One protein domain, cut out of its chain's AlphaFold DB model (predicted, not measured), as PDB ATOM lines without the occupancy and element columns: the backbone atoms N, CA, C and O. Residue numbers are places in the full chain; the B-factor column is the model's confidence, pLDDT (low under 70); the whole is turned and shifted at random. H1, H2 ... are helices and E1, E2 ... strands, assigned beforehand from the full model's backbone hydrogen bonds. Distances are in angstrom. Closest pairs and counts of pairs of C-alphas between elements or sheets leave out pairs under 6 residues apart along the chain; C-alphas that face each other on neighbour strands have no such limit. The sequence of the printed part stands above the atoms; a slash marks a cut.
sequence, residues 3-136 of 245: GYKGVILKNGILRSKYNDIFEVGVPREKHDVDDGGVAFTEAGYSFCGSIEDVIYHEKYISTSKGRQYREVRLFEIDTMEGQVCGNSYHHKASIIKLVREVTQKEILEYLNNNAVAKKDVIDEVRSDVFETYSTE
ATOM      1  N   GLY A   3     276.346 194.574 174.428       93.75
ATOM      2  CA  GLY A   3     276.826 195.636 173.546       93.75
ATOM      3  C   GLY A   3     277.654 196.660 174.309       93.75
ATOM      4  O   GLY A   3     278.055 196.413 175.449       93.75
ATOM      5  N   TYR A   4     277.864 197.824 173.703       95.25
ATOM      6  CA  TYR A   4     278.709 198.876 174.256       95.25
ATOM      7  C   TYR A   4     278.001 200.226 174.275       95.25
ATOM      8  O   TYR A   4     277.212 200.554 173.389       95.25
ATOM      9  N   LYS A   5     278.283 201.040 175.292       94.12
ATOM     10  CA  LYS A   5     277.712 202.381 175.422       94.12
ATOM     11  C   LYS A   5     278.738 203.372 175.947       94.12
ATOM     12  O   LYS A   5     279.399 203.115 176.950       94.12
ATOM     13  N   GLY A   6     278.815 204.532 175.301       94.44
ATOM     14  CA  GLY A   6     279.483 205.699 175.863       94.44
ATOM     15  C   GLY A   6     278.592 206.372 176.905       94.44
ATOM     16  O   GLY A   6     277.408 206.625 176.668       94.44
ATOM     17  N   VAL A   7     279.156 206.648 178.073       95.00
ATOM     18  CA  VAL A   7     278.467 207.265 179.207       95.00
ATOM     19  C   VAL A   7     279.305 208.434 179.703       95.00
ATOM     20  O   VAL A   7     280.509 208.306 179.888       95.00
ATOM     21  N   ILE A   8     278.688 209.596 179.891       94.94
ATOM     22  CA  ILE A   8     279.383 210.810 180.318       94.94
ATOM     23  C   ILE A   8     279.642 210.717 181.822       94.94
ATOM     24  O   ILE A   8     278.701 210.607 182.598       94.94
ATOM     25  N   LEU A   9     280.898 210.801 182.247       94.69
ATOM     26  CA  LEU A   9     281.254 211.013 183.643       94.69
ATOM     27  C   LEU A   9     281.232 212.517 183.925       94.69
ATOM     28  O   LEU A   9     282.042 213.274 183.397       94.69
ATOM     29  N   LYS A  10     280.289 212.963 184.753       92.19
ATOM     30  CA  LYS A  10     280.168 214.364 185.162       92.19
ATOM     31  C   LYS A  10     280.009 214.438 186.670       92.19
ATOM     32  O   LYS A  10     279.087 213.835 187.211       92.19
ATOM     33  N   ASN A  11     280.904 215.167 187.337       90.88
ATOM     34  CA  ASN A  11     280.890 215.353 188.792       90.88
ATOM     35  C   ASN A  11     280.794 214.019 189.562       90.88
ATOM     36  O   ASN A  11     280.043 213.906 190.518       90.88
ATOM     37  N   GLY A  12     281.491 212.968 189.107       93.62
ATOM     38  CA  GLY A  12     281.439 211.634 189.730       93.62
ATOM     39  C   GLY A  12     280.185 210.796 189.421       93.62
ATOM     40  O   GLY A  12     280.052 209.679 189.932       93.62
ATOM     41  N   ILE A  13     279.278 211.298 188.577       96.69
ATOM     42  CA  ILE A  13     278.017 210.652 188.190       96.69
ATOM     43  C   ILE A  13     278.084 210.230 186.718       96.69
ATOM     44  O   ILE A  13     278.494 211.006 185.854       96.69
ATOM     45  N   LEU A  14     277.653 209.004 186.427       97.38
ATOM     46  CA  LEU A  14     277.543 208.475 185.071       97.38
ATOM     47  C   LEU A  14     276.210 208.904 184.451       97.38
ATOM     48  O   LEU A  14     275.147 208.580 184.980       97.38
ATOM     49  N   ARG A  15     276.252 209.630 183.332       94.81
ATOM     50  CA  ARG A  15     275.086 210.250 182.696       94.81
ATOM     51  C   ARG A  15     274.972 209.953 181.201       94.81
ATOM     52  O   ARG A  15     275.968 209.843 180.489       94.81
ATOM     53  N   SER A  16     273.743 209.886 180.695       91.31
ATOM     54  CA  SER A  16     273.472 209.980 179.256       91.31
ATOM     55  C   SER A  16     273.699 211.412 178.758       91.31
ATOM     56  O   SER A  16     273.772 212.364 179.540       91.31
ATOM     57  N   LYS A  17     273.723 211.595 177.432       84.31
ATOM     58  CA  LYS A  17     273.647 212.921 176.794       84.31
ATOM     59  C   LYS A  17     272.396 213.714 177.218       84.31
ATOM     60  O   LYS A  17     272.429 214.939 177.221       84.31
ATOM     61  N   TYR A  18     271.333 213.017 177.617       86.06
ATOM     62  CA  TYR A  18     270.060 213.568 178.085       86.06
ATOM     63  C   TYR A  18     269.968 213.645 179.623       86.06
ATOM     64  O   TYR A  18     268.890 213.827 180.182       86.06
ATOM     65  N   ASN A  19     271.109 213.541 180.318       88.56
ATOM     66  CA  ASN A  19     271.260 213.592 181.777       88.56
ATOM     67  C   ASN A  19     270.652 212.424 182.573       88.56
ATOM     68  O   ASN A  19     270.636 212.494 183.805       88.56
ATOM     69  N   ASP A  20     270.215 211.342 181.925       91.62
ATOM     70  CA  ASP A  20     269.815 210.119 182.629       91.62
ATOM     71  C   ASP A  20     270.977 209.549 183.420       91.62
ATOM     72  O   ASP A  20     272.055 209.372 182.864       91.62
ATOM     73  N   ILE A  21     270.754 209.226 184.690       96.19
ATOM     74  CA  ILE A  21     271.797 208.662 185.545       96.19
ATOM     75  C   ILE A  21     271.847 207.142 185.403       96.19
ATOM     76  O   ILE A  21     270.816 206.462 185.448       96.19
ATOM     77  N   PHE A  22     273.058 206.619 185.262       96.94
ATOM     78  CA  PHE A  22     273.344 205.195 185.308       96.94
ATOM     79  C   PHE A  22     274.091 204.847 186.590       96.94
ATOM     80  O   PHE A  22     274.974 205.579 187.024       96.94
ATOM     81  N   GLU A  23     273.776 203.682 187.140       96.31
ATOM     82  CA  GLU A  23     274.556 203.046 188.196       96.31
ATOM     83  C   GLU A  23     275.046 201.699 187.664       96.31
ATOM     84  O   GLU A  23     274.296 200.957 187.021       96.31
ATOM     85  N   VAL A  24     276.327 201.396 187.876       96.56
ATOM     86  CA  VAL A  24     276.905 200.126 187.419       96.56
ATOM     87  C   VAL A  24     276.221 198.981 188.164       96.56
ATOM     88  O   VAL A  24     276.091 199.018 189.383       96.56
ATOM     89  N   GLY A  25     275.758 197.975 187.425       95.81
ATOM     90  CA  GLY A  25     275.020 196.832 187.963       95.81
ATOM     91  C   GLY A  25     273.517 197.059 188.145       95.81
ATOM     92  O   GLY A  25     272.789 196.082 188.321       95.81
ATOM     93  N   VAL A  26     273.018 198.294 188.022       96.38
ATOM     94  CA  VAL A  26     271.594 198.601 188.230       96.38
ATOM     95  C   VAL A  26     270.878 198.765 186.889       96.38
ATOM     96  O   VAL A  26     271.249 199.634 186.094       96.38
ATOM     97  N   PRO A  27     269.847 197.948 186.604       95.06
ATOM     98  CA  PRO A  27     269.017 198.137 185.426       95.06
ATOM     99  C   PRO A  27     268.310 199.492 185.435       95.06
ATOM    100  O   PRO A  27     267.806 199.951 186.463       95.06
ATOM    101  N   ARG A  28     268.233 200.114 184.263       93.00
ATOM    102  CA  ARG A  28     267.345 201.251 184.029       93.00
ATOM    103  C   ARG A  28     265.874 200.823 184.024       93.00
ATOM    104  O   ARG A  28     265.561 199.636 183.982       93.00
ATOM    105  N   GLU A  29     264.962 201.786 184.080       89.88
ATOM    106  CA  GLU A  29     263.535 201.517 183.900       89.88
ATOM    107  C   GLU A  29     263.225 200.994 182.489       89.88
ATOM    108  O   GLU A  29     263.956 201.262 181.538       89.88
ATOM    109  N   LYS A  30     262.146 200.219 182.352       89.00
ATOM    110  CA  LYS A  30     261.717 199.709 181.050       89.00
ATOM    111  C   LYS A  30     260.999 200.813 180.271       89.00
ATOM    112  O   LYS A  30     260.082 201.430 180.799       89.00
ATOM    113  N   HIS A  31     261.387 200.996 179.016       85.00
ATOM    114  CA  HIS A  31     260.743 201.870 178.039       85.00
ATOM    115  C   HIS A  31     260.181 201.054 176.888       85.00
ATOM    116  O   HIS A  31     260.736 200.010 176.529       85.00
ATOM    117  N   ASP A  32     259.115 201.555 176.281       79.75
ATOM    118  CA  ASP A  32     258.641 201.007 175.021       79.75
ATOM    119  C   ASP A  32     259.651 201.323 173.918       79.75
ATOM    120  O   ASP A  32     260.191 202.426 173.822       79.75
ATOM    121  N   VAL A  33     259.924 200.318 173.094       74.69
ATOM    122  CA  VAL A  33     260.742 200.457 171.891       74.69
ATOM    123  C   VAL A  33     259.796 200.299 170.716       74.69
ATOM    124  O   VAL A  33     259.757 199.253 170.071       74.69
ATOM    125  N   ASP A  34     258.974 201.319 170.493       65.94
ATOM    126  CA  ASP A  34     258.168 201.412 169.283       65.94
ATOM    127  C   ASP A  34     258.767 202.471 168.370       65.94
ATOM    128  O   ASP A  34     258.531 203.668 168.508       65.94
ATOM    129  N   ASP A  35     259.598 202.005 167.448       57.00
ATOM    130  CA  ASP A  35     260.173 202.874 166.433       57.00
ATOM    131  C   ASP A  35     259.344 202.897 165.147       57.00
ATOM    132  O   ASP A  35     259.712 203.626 164.233       57.00
ATOM    133  N   GLY A  36     258.275 202.101 165.000       54.88
ATOM    134  CA  GLY A  36     257.537 202.016 163.729       54.88
ATOM    135  C   GLY A  36     258.421 201.757 162.488       54.88
ATOM    136  O   GLY A  36     258.025 202.081 161.371       54.88
ATOM    137  N   GLY A  37     259.642 201.229 162.670       52.81
ATOM    138  CA  GLY A  37     260.667 201.071 161.625       52.81
ATOM    139  C   GLY A  37     261.647 202.246 161.436       52.81
ATOM    140  O   GLY A  37     262.517 202.166 160.570       52.81
ATOM    141  N   VAL A  38     261.563 203.315 162.232       51.22
ATOM    142  CA  VAL A  38     262.427 204.505 162.172       51.22
ATOM    143  C   VAL A  38     263.396 204.514 163.358       51.22
ATOM    144  O   VAL A  38     263.051 204.924 164.460       51.22
ATOM    145  N   ALA A  39     264.644 204.115 163.113       47.47
ATOM    146  CA  ALA A  39     265.697 203.904 164.119       47.47
ATOM    147  C   ALA A  39     266.175 205.158 164.900       47.47
ATOM    148  O   ALA A  39     267.226 205.119 165.537       47.47
ATOM    149  N   PHE A  40     265.444 206.278 164.863       48.62
ATOM    150  CA  PHE A  40     265.915 207.590 165.332       48.62
ATOM    151  C   PHE A  40     264.952 208.337 166.271       48.62
ATOM    152  O   PHE A  40     265.176 209.512 166.548       48.62
ATOM    153  N   THR A  41     263.896 207.697 166.787       50.50
ATOM    154  CA  THR A  41     263.083 208.315 167.859       50.50
ATOM    155  C   THR A  41     263.834 208.318 169.206       50.50
ATOM    156  O   THR A  41     264.804 207.578 169.373       50.50
ATOM    157  N   GLU A  42     263.395 209.104 170.193       55.88
ATOM    158  CA  GLU A  42     263.944 209.071 171.565       55.88
ATOM    159  C   GLU A  42     263.433 207.870 172.400       55.88
ATOM    160  O   GLU A  42     263.646 207.824 173.609       55.88
ATOM    161  N   ALA A  43     262.758 206.894 171.776       64.88
ATOM    162  CA  ALA A  43     262.231 205.716 172.455       64.88
ATOM    163  C   ALA A  43     263.330 204.673 172.734       64.88
ATOM    164  O   ALA A  43     264.055 204.241 171.831       64.88
ATOM    165  N   GLY A  44     263.422 204.242 173.994       80.81
ATOM    166  CA  GLY A  44     264.381 203.240 174.458       80.81
ATOM    167  C   GLY A  44     265.813 203.755 174.645       80.81
ATOM    168  O   GLY A  44     266.116 204.942 174.541       80.81
ATOM    169  N   TYR A  45     266.726 202.834 174.949       87.94
ATOM    170  CA  TYR A  45     268.130 203.150 175.195       87.94
ATOM    171  C   TYR A  45     269.020 202.753 174.028       87.94
ATOM    172  O   TYR A  45     269.204 201.566 173.757       87.94
ATOM    173  N   SER A  46     269.649 203.746 173.403       89.19
ATOM    174  CA  SER A  46     270.649 203.520 172.362       89.19
ATOM    175  C   SER A  46     271.944 202.914 172.904       89.19
ATOM    176  O   SER A  46     272.468 203.358 173.936       89.19
ATOM    177  N   PHE A  47     272.502 201.965 172.162       91.75
ATOM    178  CA  PHE A  47     273.828 201.386 172.374       91.75
ATOM    179  C   PHE A  47     274.417 200.909 171.035       91.75
ATOM    180  O   PHE A  47     273.715 200.849 170.027       91.75
ATOM    181  N   CYS A  48     275.710 200.605 171.014       92.31
ATOM    182  CA  CYS A  48     276.426 200.160 169.819       92.31
ATOM    183  C   CYS A  48     276.805 198.677 169.907       92.31
ATOM    184  O   CYS A  48     276.949 198.123 171.003       92.31
ATOM    185  N   GLY A  49     276.976 198.043 168.746       91.31
ATOM    186  CA  GLY A  49     277.394 196.642 168.648       91.31
ATOM    187  C   GLY A  49     278.884 196.430 168.935       91.31
ATOM    188  O   GLY A  49     279.252 195.399 169.497       91.31
ATOM    189  N   SER A  50     279.728 197.414 168.606       91.38
ATOM    190  CA  SER A  50     281.189 197.344 168.737       91.38
ATOM    191  C   SER A  50     281.783 198.505 169.548       91.38
ATOM    192  O   SER A  50     281.092 199.469 169.890       91.38
ATOM    193  N   ILE A  51     283.076 198.405 169.876       92.31
ATOM    194  CA  ILE A  51     283.831 199.461 170.565       92.31
ATOM    195  C   ILE A  51     284.079 200.632 169.605       92.31
ATOM    196  O   ILE A  51     283.955 201.793 169.992       92.31
ATOM    197  N   GLU A  52     284.394 200.322 168.350       91.00
ATOM    198  CA  GLU A  52     284.684 201.263 167.273       91.00
ATOM    199  C   GLU A  52     283.489 202.171 166.990       91.00
ATOM    200  O   GLU A  52     283.651 203.390 166.932       91.00
ATOM    201  N   ASP A  53     282.283 201.602 166.935       90.44
ATOM    202  CA  ASP A  53     281.044 202.365 166.763       90.44
ATOM    203  C   ASP A  53     280.847 203.379 167.902       90.44
ATOM    204  O   ASP A  53     280.453 204.525 167.667       90.44
ATOM    205  N   VAL A  54     281.164 203.000 169.150       90.88
ATOM    206  CA  VAL A  54     281.106 203.948 170.274       90.88
ATOM    207  C   VAL A  54     282.166 205.033 170.122       90.88
ATOM    208  O   VAL A  54     281.863 206.205 170.342       90.88
ATOM    209  N   ILE A  55     283.399 204.674 169.755       89.31
ATOM    210  CA  ILE A  55     284.482 205.646 169.546       89.31
ATOM    211  C   ILE A  55     284.067 206.682 168.496       89.31
ATOM    212  O   ILE A  55     284.185 207.881 168.762       89.31
ATOM    213  N   TYR A  56     283.522 206.217 167.372       87.00
ATOM    214  CA  TYR A  56     283.042 207.036 166.265       87.00
ATOM    215  C   TYR A  56     281.898 207.971 166.692       87.00
ATOM    216  O   TYR A  56     281.983 209.192 166.544       87.00
ATOM    217  N   HIS A  57     280.836 207.428 167.294       84.44
ATOM    218  CA  HIS A  57     279.641 208.213 167.614       84.44
ATOM    219  C   HIS A  57     279.801 209.132 168.829       84.44
ATOM    220  O   HIS A  57     279.223 210.222 168.864       84.44
ATOM    221  N   GLU A  58     280.566 208.714 169.835       83.62
ATOM    222  CA  GLU A  58     280.677 209.440 171.100       83.62
ATOM    223  C   GLU A  58     281.927 210.315 171.187       83.62
ATOM    224  O   GLU A  58     282.040 211.088 172.141       83.62
ATOM    225  N   LYS A  59     282.847 210.230 170.214       77.31
ATOM    226  CA  LYS A  59     284.166 210.888 170.259       77.31
ATOM    227  C   LYS A  59     284.886 210.595 171.578       77.31
ATOM    228  O   LYS A  59     285.400 211.490 172.248       77.31
ATOM    229  N   TYR A  60     284.834 209.325 171.979       80.75
ATOM    230  CA  TYR A  60     285.311 208.852 173.278       80.75
ATOM    231  C   TYR A  60     286.828 209.041 173.444       80.75
ATOM    232  O   TYR A  60     287.290 209.474 174.502       80.75
ATOM    233  N   ILE A  61     287.604 208.765 172.389       88.62
ATOM    234  CA  ILE A  61     289.047 209.015 172.378       88.62
ATOM    235  C   ILE A  61     289.279 210.514 172.182       88.62
ATOM    236  O   ILE A  61     288.994 211.082 171.131       88.62
ATOM    237  N   SER A  62     289.799 211.154 173.224       87.06
ATOM    238  CA  SER A  62     290.066 212.589 173.265       87.06
ATOM    239  C   SER A  62     291.266 212.876 174.163       87.06
ATOM    240  O   SER A  62     291.543 212.127 175.101       87.06
ATOM    241  N   THR A  63     291.927 214.012 173.935       87.25
ATOM    242  CA  THR A  63     292.979 214.553 174.811       87.25
ATOM    243  C   THR A  63     292.436 214.908 176.199       87.25
ATOM    244  O   THR A  63     291.228 215.133 176.356       87.25
ATOM    245  N   SER A  64     293.316 215.031 177.200       85.38
ATOM    246  CA  SER A  64     292.967 215.515 178.549       85.38
ATOM    247  C   SER A  64     292.169 216.817 178.533       85.38
ATOM    248  O   SER A  64     291.142 216.917 179.202       85.38
ATOM    249  N   LYS A  65     292.578 217.789 177.709       83.81
ATOM    250  CA  LYS A  65     291.847 219.051 177.527       83.81
ATOM    251  C   LYS A  65     290.427 218.827 177.007       83.81
ATOM    252  O   LYS A  65     289.513 219.495 177.468       83.81
ATOM    253  N   GLY A  66     290.216 217.904 176.069       84.88
ATOM    254  CA  GLY A  66     288.868 217.596 175.582       84.88
ATOM    255  C   GLY A  66     287.997 216.915 176.643       84.88
ATOM    256  O   GLY A  66     286.828 217.274 176.802       84.88
ATOM    257  N   ARG A  67     288.582 216.022 177.455       85.88
ATOM    258  CA  ARG A  67     287.871 215.354 178.558       85.88
ATOM    259  C   ARG A  67     287.417 216.324 179.653       85.88
ATOM    260  O   ARG A  67     286.374 216.089 180.246       85.88
ATOM    261  N   GLN A  68     288.108 217.452 179.855       82.25
ATOM    262  CA  GLN A  68     287.639 218.515 180.761       82.25
ATOM    263  C   GLN A  68     286.266 219.085 180.366       82.25
ATOM    264  O   GLN A  68     285.519 219.525 181.234       82.25
ATOM    265  N   TYR A  69     285.921 219.082 179.074       81.56
ATOM    266  CA  TYR A  69     284.611 219.541 178.600       81.56
ATOM    267  C   TYR A  69     283.578 218.419 178.588       81.56
ATOM    268  O   TYR A  69     282.406 218.642 178.898       81.56
ATOM    269  N   ARG A  70     284.000 217.221 178.176       87.81
ATOM    270  CA  ARG A  70     283.127 216.056 178.061       87.81
ATOM    271  C   ARG A  70     283.930 214.776 178.234       87.81
ATOM    272  O   ARG A  70     284.506 214.252 177.284       87.81
ATOM    273  N   GLU A  71     283.931 214.257 179.450       91.81
ATOM    274  CA  GLU A  71     284.551 212.978 179.752       91.81
ATOM    275  C   GLU A  71     283.562 211.847 179.469       91.81
ATOM    276  O   GLU A  71     282.660 211.581 180.256       91.81
ATOM    277  N   VAL A  72     283.700 211.189 178.320       93.44
ATOM    278  CA  VAL A  72     282.951 209.961 178.021       93.44
ATOM    279  C   VAL A  72     283.761 208.764 178.501       93.44
ATOM    280  O   VAL A  72     284.978 208.739 178.350       93.44
ATOM    281  N   ARG A  73     283.078 207.768 179.057       94.75
ATOM    282  CA  ARG A  73     283.591 206.472 179.507       94.75
ATOM    283  C   ARG A  73     282.870 205.349 178.760       94.75
ATOM    284  O   ARG A  73     281.680 205.476 178.476       94.75
ATOM    285  N   LEU A  74     283.580 204.280 178.408       96.00
ATOM    286  CA  LEU A  74     283.031 203.156 177.645       96.00
ATOM    287  C   LEU A  74     282.568 202.054 178.597       96.00
ATOM    288  O   LEU A  74     283.347 201.596 179.424       96.00
ATOM    289  N   PHE A  75     281.327 201.597 178.459       97.38
ATOM    290  CA  PHE A  75     280.773 200.523 179.279       97.38
ATOM    291  C   PHE A  75     280.255 199.372 178.426       97.38
ATOM    292  O   PHE A  75     279.603 199.595 177.405       97.38
ATOM    293  N   GLU A  76     280.483 198.146 178.896       97.56
ATOM    294  CA  GLU A  76     279.699 196.992 178.463       97.56
ATOM    295  C   GLU A  76     278.282 197.118 179.017       97.56
ATOM    296  O   GLU A  76     278.085 197.469 180.187       97.56
ATOM    297  N   ILE A  77     277.294 196.802 178.186       96.69
ATOM    298  CA  ILE A  77     275.887 196.800 178.575       96.69
ATOM    299  C   ILE A  77     275.270 195.422 178.389       96.69
ATOM    300  O   ILE A  77     275.666 194.649 177.514       96.69
ATOM    301  N   ASP A  78     274.261 195.151 179.205       96.06
ATOM    302  CA  ASP A  78     273.361 194.016 179.073       96.06
ATOM    303  C   ASP A  78     271.939 194.543 178.853       96.06
ATOM    304  O   ASP A  78     271.437 195.337 179.654       96.06
ATOM    305  N   THR A  79     271.301 194.129 177.758       93.12
ATOM    306  CA  THR A  79     269.900 194.478 177.462       93.12
ATOM    307  C   THR A  79     268.901 193.628 178.246       93.12
ATOM    308  O   THR A  79     267.695 193.827 178.108       93.12
ATOM    309  N   MET A  80     269.379 192.662 179.040       90.62
ATOM    310  CA  MET A  80     268.556 191.712 179.789       90.62
ATOM    311  C   MET A  80     267.575 190.967 178.855       90.62
ATOM    312  O   MET A  80     267.859 190.790 177.668       90.62
ATOM    313  N   GLU A  81     266.407 190.576 179.371       84.50
ATOM    314  CA  GLU A  81     265.252 190.054 178.613       84.50
ATOM    315  C   GLU A  81     264.498 191.167 177.840       84.50
ATOM    316  O   GLU A  81     263.334 191.017 177.465       84.50
ATOM    317  N   GLY A  82     265.119 192.337 177.662       81.12
ATOM    318  CA  GLY A  82     264.531 193.477 176.973       81.12
ATOM    319  C   GLY A  82     264.387 193.261 175.472       81.12
ATOM    320  O   GLY A  82     265.216 192.606 174.839       81.12
ATOM    321  N   GLN A  83     263.368 193.890 174.887       85.44
ATOM    322  CA  GLN A  83     263.239 193.973 173.437       85.44
ATOM    323  C   GLN A  83     264.383 194.819 172.880       85.44
ATOM    324  O   GLN A  83     264.686 195.886 173.418       85.44
ATOM    325  N   VAL A  84     264.991 194.347 171.791       87.25
ATOM    326  CA  VAL A  84     266.055 195.047 171.071       87.25
ATOM    327  C   VAL A  84     265.644 195.220 169.616       87.25
ATOM    328  O   VAL A  84     265.195 194.266 168.983       87.25
ATOM    329  N   CYS A  85     265.815 196.423 169.076       85.69
ATOM    330  CA  CYS A  85     265.691 196.705 167.648       85.69
ATOM    331  C   CYS A  85     266.935 197.452 167.141       85.69
ATOM    332  O   CYS A  85     267.807 197.838 167.924       85.69
ATOM    333  N   GLY A  86     267.038 197.631 165.825       80.31
ATOM    334  CA  GLY A  86     268.165 198.301 165.174       80.31
ATOM    335  C   GLY A  86     268.964 197.370 164.266       80.31
ATOM    336  O   GLY A  86     268.485 196.308 163.866       80.31
ATOM    337  N   ASN A  87     270.173 197.791 163.914       77.19
ATOM    338  CA  ASN A  87     271.063 197.089 162.989       77.19
ATOM    339  C   ASN A  87     272.478 196.973 163.573       77.19
ATOM    340  O   ASN A  87     272.687 197.295 164.734       77.19
ATOM    341  N   SER A  88     273.442 196.491 162.785       72.50
ATOM    342  CA  SER A  88     274.759 196.061 163.276       72.50
ATOM    343  C   SER A  88     275.588 197.126 164.004       72.50
ATOM    344  O   SER A  88     276.456 196.749 164.782       72.50
ATOM    345  N   TYR A  89     275.349 198.417 163.756       78.62
ATOM    346  CA  TYR A  89     276.131 199.513 164.343       78.62
ATOM    347  C   TYR A  89     275.358 200.279 165.426       78.62
ATOM    348  O   TYR A  89     275.945 200.719 166.415       78.62
ATOM    349  N   HIS A  90     274.032 200.402 165.289       83.81
ATOM    350  CA  HIS A  90     273.190 201.114 166.248       83.81
ATOM    351  C   HIS A  90     271.971 200.287 166.643       83.81
ATOM    352  O   HIS A  90     271.118 199.945 165.818       83.81
ATOM    353  N   HIS A  91     271.865 200.030 167.941       87.38
ATOM    354  CA  HIS A  91     270.769 199.296 168.546       87.38
ATOM    355  C   HIS A  91     270.020 200.164 169.548       87.38
ATOM    356  O   HIS A  91     270.579 201.082 170.152       87.38
ATOM    357  N   LYS A  92     268.764 199.799 169.791       87.88
ATOM    358  CA  LYS A  92     267.955 200.304 170.895       87.88
ATOM    359  C   LYS A  92     267.415 199.148 171.705       87.88
ATOM    360  O   LYS A  92     266.989 198.146 171.136       87.88
ATOM    361  N   ALA A  93     267.413 199.299 173.022       90.44
ATOM    362  CA  ALA A  93     266.835 198.325 173.935       90.44
ATOM    363  C   ALA A  93     265.790 198.958 174.852       90.44
ATOM    364  O   ALA A  93     265.938 200.104 175.280       90.44
ATOM    365  N   SER A  94     264.770 198.178 175.214       91.31
ATOM    366  CA  SER A  94     263.721 198.606 176.151       91.31
ATOM    367  C   SER A  94     264.263 198.821 177.558       91.31
ATOM    368  O   SER A  94     263.691 199.553 178.350       91.31
ATOM    369  N   ILE A  95     265.353 198.143 177.898       92.56
ATOM    370  CA  ILE A  95     266.029 198.231 179.186       92.56
ATOM    371  C   ILE A  95     267.512 197.958 178.961       92.56
ATOM    372  O   ILE A  95     267.872 197.125 178.129       92.56
ATOM    373  N   ILE A  96     268.373 198.665 179.690       95.12
ATOM    374  CA  ILE A  96     269.810 198.384 179.723       95.12
ATOM    375  C   ILE A  96     270.331 198.428 181.154       95.12
ATOM    376  O   ILE A  96     269.834 199.174 181.998       95.12
ATOM    377  N   LYS A  97     271.382 197.654 181.397       96.31
ATOM    378  CA  LYS A  97     272.196 197.682 182.609       96.31
ATOM    379  C   LYS A  97     273.652 197.882 182.203       96.31
ATOM    380  O   LYS A  97     274.144 197.145 181.349       96.31
ATOM    381  N   LEU A  98     274.344 198.840 182.819       97.44
ATOM    382  CA  LEU A  98     275.800 198.929 182.682       97.44
ATOM    383  C   LEU A  98     276.432 197.789 183.483       97.44
ATOM    384  O   LEU A  98     276.145 197.648 184.669       97.44
ATOM    385  N   VAL A  99     277.271 196.977 182.850       97.38
ATOM    386  CA  VAL A  99     277.896 195.809 183.489       97.38
ATOM    387  C   VAL A  99     279.224 196.200 184.125       97.38
ATOM    388  O   VAL A  99     279.438 195.961 185.310       97.38
ATOM    389  N   ARG A 100     280.109 196.815 183.339       97.00
ATOM    390  CA  ARG A 100     281.440 197.265 183.759       97.00
ATOM    391  C   ARG A 100     281.986 198.284 182.767       97.00
ATOM    392  O   ARG A 100     281.546 198.316 181.618       97.00
ATOM    393  N   GLU A 101     282.952 199.084 183.200       97.50
ATOM    394  CA  GLU A 101     283.736 199.901 182.272       97.50
ATOM    395  C   GLU A 101     284.673 198.992 181.455       97.50
ATOM    396  O   GLU A 101     285.236 198.028 181.986       97.50
ATOM    397  N   VAL A 102     284.834 199.307 180.172       97.19
ATOM    398  CA  VAL A 102     285.949 198.828 179.351       97.19
ATOM    399  C   VAL A 102     287.067 199.851 179.509       97.19
ATOM    400  O   VAL A 102     286.947 200.998 179.078       97.19
ATOM    401  N   THR A 103     288.136 199.458 180.193       96.31
ATOM    402  CA  THR A 103     289.197 200.385 180.594       96.31
ATOM    403  C   THR A 103     290.047 200.831 179.407       96.31
ATOM    404  O   THR A 103     290.169 200.128 178.406       96.31
ATOM    405  N   GLN A 104     290.729 201.972 179.549       95.50
ATOM    406  CA  GLN A 104     291.711 202.446 178.565       95.50
ATOM    407  C   GLN A 104     292.723 201.353 178.190       95.50
ATOM    408  O   GLN A 104     293.037 201.173 177.018       95.50
ATOM    409  N   LYS A 105     293.204 200.590 179.181       96.00
ATOM    410  CA  LYS A 105     294.142 199.488 178.959       96.00
ATOM    411  C   LYS A 105     293.550 198.420 178.034       96.00
ATOM    412  O   LYS A 105     294.214 198.029 177.081       96.00
ATOM    413  N   GLU A 106     292.323 197.978 178.300       96.81
ATOM    414  CA  GLU A 106     291.638 196.972 177.480       96.81
ATOM    415  C   GLU A 106     291.376 197.478 176.059       96.81
ATOM    416  O   GLU A 106     291.547 196.727 175.105       96.81
ATOM    417  N   ILE A 107     291.021 198.757 175.902       95.62
ATOM    418  CA  ILE A 107     290.812 199.373 174.584       95.62
ATOM    419  C   ILE A 107     292.125 199.409 173.797       95.62
ATOM    420  O   ILE A 107     292.159 199.015 172.633       95.62
ATOM    421  N   LEU A 108     293.226 199.840 174.418       95.69
ATOM    422  CA  LEU A 108     294.536 199.866 173.764       95.69
ATOM    423  C   LEU A 108     295.027 198.456 173.412       95.69
ATOM    424  O   LEU A 108     295.575 198.258 172.331       95.69
ATOM    425  N   GLU A 109     294.821 197.478 174.294       97.00
ATOM    426  CA  GLU A 109     295.145 196.072 174.034       97.00
ATOM    427  C   GLU A 109     294.329 195.518 172.860       97.00
ATOM    428  O   GLU A 109     294.902 194.947 171.930       97.00
ATOM    429  N   TYR A 110     293.017 195.763 172.850       96.12
ATOM    430  CA  TYR A 110     292.123 195.401 171.754       96.12
ATOM    431  C   TYR A 110     292.595 195.981 170.412       96.12
ATOM    432  O   TYR A 110     292.783 195.236 169.451       96.12
ATOM    433  N   LEU A 111     292.860 197.291 170.354       95.00
ATOM    434  CA  LEU A 111     293.299 197.960 169.127       95.00
ATOM    435  C   LEU A 111     294.696 197.493 168.691       95.00
ATOM    436  O   LEU A 111     294.945 197.291 167.506       95.00
ATOM    437  N   ASN A 112     295.624 197.258 169.618       95.75
ATOM    438  CA  ASN A 112     296.947 196.734 169.263       95.75
ATOM    439  C   ASN A 112     296.883 195.315 168.677       95.75
ATOM    440  O   ASN A 112     297.693 194.988 167.810       95.75
ATOM    441  N   ASN A 113     295.909 194.511 169.102       97.12
ATOM    442  CA  ASN A 113     295.668 193.170 168.574       97.12
ATOM    443  C   ASN A 113     294.793 193.162 167.303       97.12
ATOM    444  O   ASN A 113     294.690 192.127 166.645       97.12
ATOM    445  N   ASN A 114     294.191 194.296 166.929       95.69
ATOM    446  CA  ASN A 114     293.347 194.445 165.744       95.69
ATOM    447  C   ASN A 114     293.811 195.632 164.881       95.69
ATOM    448  O   ASN A 114     293.328 196.758 165.007       95.69
ATOM    449  N   ALA A 115     294.748 195.362 163.968       93.88
ATOM    450  CA  ALA A 115     295.368 196.389 163.130       93.88
ATOM    451  C   ALA A 115     294.373 197.153 162.235       93.88
ATOM    452  O   ALA A 115     294.601 198.328 161.958       93.88
ATOM    453  N   VAL A 116     293.286 196.504 161.798       95.06
ATOM    454  CA  VAL A 116     292.243 197.147 160.980       95.06
ATOM    455  C   VAL A 116     291.460 198.138 161.836       95.06
ATOM    456  O   VAL A 116     291.483 199.327 161.537       95.06
ATOM    457  N   ALA A 117     290.902 197.689 162.965       92.25
ATOM    458  CA  ALA A 117     290.161 198.562 163.880       92.25
ATOM    459  C   ALA A 117     291.014 199.733 164.387       92.25
ATOM    460  O   ALA A 117     290.551 200.869 164.469       92.25
ATOM    461  N   LYS A 118     292.294 199.485 164.692       94.56
ATOM    462  CA  LYS A 118     293.224 200.543 165.099       94.56
ATOM    463  C   LYS A 118     293.418 201.593 164.018       94.56
ATOM    464  O   LYS A 118     293.460 202.778 164.340       94.56
ATOM    465  N   LYS A 119     293.566 201.169 162.762       93.75
ATOM    466  CA  LYS A 119     293.698 202.093 161.640       93.75
ATOM    467  C   LYS A 119     292.430 202.934 161.486       93.75
ATOM    468  O   LYS A 119     292.544 204.153 161.460       93.75
ATOM    469  N   ASP A 120     291.259 202.301 161.490       91.50
ATOM    470  CA  ASP A 120     289.971 202.990 161.344       91.50
ATOM    471  C   ASP A 120     289.755 204.027 162.462       91.50
ATOM    472  O   ASP A 120     289.367 205.166 162.206       91.50
ATOM    473  N   VAL A 121     290.097 203.673 163.705       91.25
ATOM    474  CA  VAL A 121     290.052 204.597 164.848       91.25
ATOM    475  C   VAL A 121     291.011 205.776 164.669       91.25
ATOM    476  O   VAL A 121     290.622 206.909 164.937       91.25
ATOM    477  N   ILE A 122     292.256 205.536 164.240       92.62
ATOM    478  CA  ILE A 122     293.252 206.600 164.022       92.62
ATOM    479  C   ILE A 122     292.806 207.552 162.908       92.62
ATOM    480  O   ILE A 122     292.958 208.766 163.063       92.62
ATOM    481  N   ASP A 123     292.254 207.015 161.821       90.50
ATOM    482  CA  ASP A 123     291.755 207.800 160.693       90.50
ATOM    483  C   ASP A 123     290.584 208.708 161.128       90.50
ATOM    484  O   ASP A 123     290.518 209.863 160.707       90.50
ATOM    485  N   GLU A 124     289.722 208.242 162.043       89.31
ATOM    486  CA  GLU A 124     288.608 209.030 162.596       89.31
ATOM    487  C   GLU A 124     289.055 210.102 163.610       89.31
ATOM    488  O   GLU A 124     288.638 211.260 163.532       89.31
ATOM    489  N   VAL A 125     289.888 209.746 164.597       88.75
ATOM    490  CA  VAL A 125     290.198 210.644 165.733       88.75
ATOM    491  C   VAL A 125     291.443 211.505 165.526       88.75
ATOM    492  O   VAL A 125     291.657 212.441 166.299       88.75
ATOM    493  N   ARG A 126     292.215 211.234 164.465       89.88
ATOM    494  CA  ARG A 126     293.585 211.703 164.185       89.88
ATOM    495  C   ARG A 126     294.659 211.033 165.040       89.88
ATOM    496  O   ARG A 126     294.486 210.773 166.233       89.88
ATOM    497  N   SER A 127     295.831 210.840 164.434       92.12
ATOM    498  CA  SER A 127     296.979 210.176 165.059       92.12
ATOM    499  C   SER A 127     297.473 210.875 166.326       92.12
ATOM    500  O   SER A 127     297.739 210.206 167.316       92.12
ATOM    501  N   ASP A 128     297.533 212.208 166.341       92.69
ATOM    502  CA  ASP A 128     298.031 212.980 167.485       92.69
ATOM    503  C   ASP A 128     297.116 212.878 168.719       92.69
ATOM    504  O   ASP A 128     297.581 212.809 169.863       92.69
ATOM    505  N   VAL A 129     295.800 212.808 168.497       92.62
ATOM    506  CA  VAL A 129     294.814 212.591 169.565       92.62
ATOM    507  C   VAL A 129     294.915 211.166 170.098       92.62
ATOM    508  O   VAL A 129     294.907 210.973 171.316       92.62
ATOM    509  N   PHE A 130     295.048 210.180 169.209       94.19
ATOM    510  CA  PHE A 130     295.230 208.784 169.599       94.19
ATOM    511  C   PHE A 130     296.524 208.575 170.398       94.19
ATOM    512  O   PHE A 130     296.496 207.937 171.449       94.19
ATOM    513  N   GLU A 131     297.645 209.152 169.959       94.38
ATOM    514  CA  GLU A 131     298.930 209.098 170.669       94.38
ATOM    515  C   GLU A 131     298.823 209.707 172.071       94.38
ATOM    516  O   GLU A 131     299.232 209.084 173.056       94.38
ATOM    517  N   THR A 132     298.188 210.878 172.187       93.44
ATOM    518  CA  THR A 132     297.921 211.517 173.485       93.44
ATOM    519  C   THR A 132     297.077 210.608 174.380       93.44
ATOM    520  O   THR A 132     297.439 210.347 175.525       93.44
ATOM    521  N   TYR A 133     295.981 210.057 173.853       93.62
ATOM    522  CA  TYR A 133     295.148 209.108 174.590       93.62
ATOM    523  C   TYR A 133     295.925 207.854 175.000       93.62
ATOM    524  O   TYR A 133     295.700 207.341 176.084       93.62
ATOM    525  N   SER A 134     296.849 207.356 174.180       93.44
ATOM    526  CA  SER A 134     297.612 206.139 174.481       93.44
ATOM    527  C   SER A 134     298.678 206.315 175.568       93.44
ATOM    528  O   SER A 134     299.116 205.330 176.159       93.44
ATOM    529  N   THR A 135     299.099 207.555 175.827       93.62
ATOM    530  CA  THR A 135     300.199 207.882 176.748       93.62
ATOM    531  C   THR A 135     299.726 208.511 178.056       93.62
ATOM    532  O   THR A 135     300.399 208.387 179.078       93.62
ATOM    533  N   GLU A 136     298.564 209.167 178.060       92.06
ATOM    534  CA  GLU A 136     297.951 209.688 179.280       92.06
ATOM    535  C   GLU A 136     297.431 208.562 180.184       92.06
ATOM    536  O   GLU A 136     296.935 207.539 179.718       92.06
TER     537      GLU A 136
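AT A GLANCE: This is residues 3 to 136 of the 245 residues of an uncharacterized protein of Lachnospiraceae bacterium (UniProt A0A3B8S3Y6). What does the fold look like? A curled four-strand sheet, E2 E1 E4 E7, and a small three-strand sheet, E3 E6 E5, form a sandwich only partly face to face, their strands crossed. H1 packs over E1 beside the small sheet and joins this body to a group of three helices, H3, H4 and H5, at one end of the longest axis; H2 sits at the large sheet's level. What is its make-up? The printed part has 134 residues, with five named helices and seven strands in the order E1 E2 E3 H1 H2 E4 E5 E6 E7 H3 H4 H5; both sheets are antiparallel, and the class is mixed, helices and strands. It is compact, with a radius of gyration of the C-alphas of 15.1 A and spans of 42 by 33 by 22 A.

IN THESE COORDINATES: Where are the strands? In the large sheet, E2 is residues 13 to 15, E1 3 to 10, 22.3 A long from C-alpha 3 at (276.826, 195.636, 173.546), E4 71 to 78, 22.0 A, and E7 97 to 101. In the small one, E3 is 45 to 48, E6 90 to 93 and E5 84 to 86. Where are the helices? H1 is 51 to 58, H2 64 to 69, H3 104 to 113, 14.2 A, H4 115 to 125, 15.4 A, and H5 127 to 135, ending at C-alpha 135 at (300.199, 207.882, 176.748).

HOW THE PARTS SIT: How are the strands paired? N 5 and O 75 of E1 and E4 are 2.9 A apart, within hydrogen-bond range, as are N 8 and O 15 of the hairpin E1 and E2, 2.8 A, and N 99 and O 76 of E7 and E4, 2.8 A. N 47 and O 91 of E3 and E6, and N 85 and O 92 of the hairpin E5 and E6, are each 2.9 A apart. How do the sheets face? The facing parts are 10.0 A centre to centre, with strands at 80 degrees; E1 and E3 come closest at the C-alphas of Lys 5 and Phe 47, 5.0 A. Where do the helices stand? H1 is over E1 at a height over the sheet of 8.5 A, and touches H4 at a shallow tilt of 7 degrees, the same way, closest at the C-alphas of Glu 52 and Val 121, 6.8 A. H3 and H4 touch only at the corner, and only just, with 3 pairs of C-alphas within 8 A, closest at Leu 111 and Lys 118, 4.8 A; H5 is close but not clearly touching H3, with the C-alphas of Leu 108 and Ser 134 7.0 A apart. Are the helix backbones complete? In H1, H3, H4 and H5 every O i to N i+4 pair is within hydrogen-bond range; in H2 1 of 2 is, beside 3 of 3 O i to N i+3 pairs.

THE WHOLE: How large is it? The two C-alphas farthest apart, of Gly 36 and Thr 135, are 45.0 A apart. Is it whole and sure? The printed part has no cut; the link E2 to E3, 29 residues, is long, and pLDDT is under 70 at residues 34 to 43.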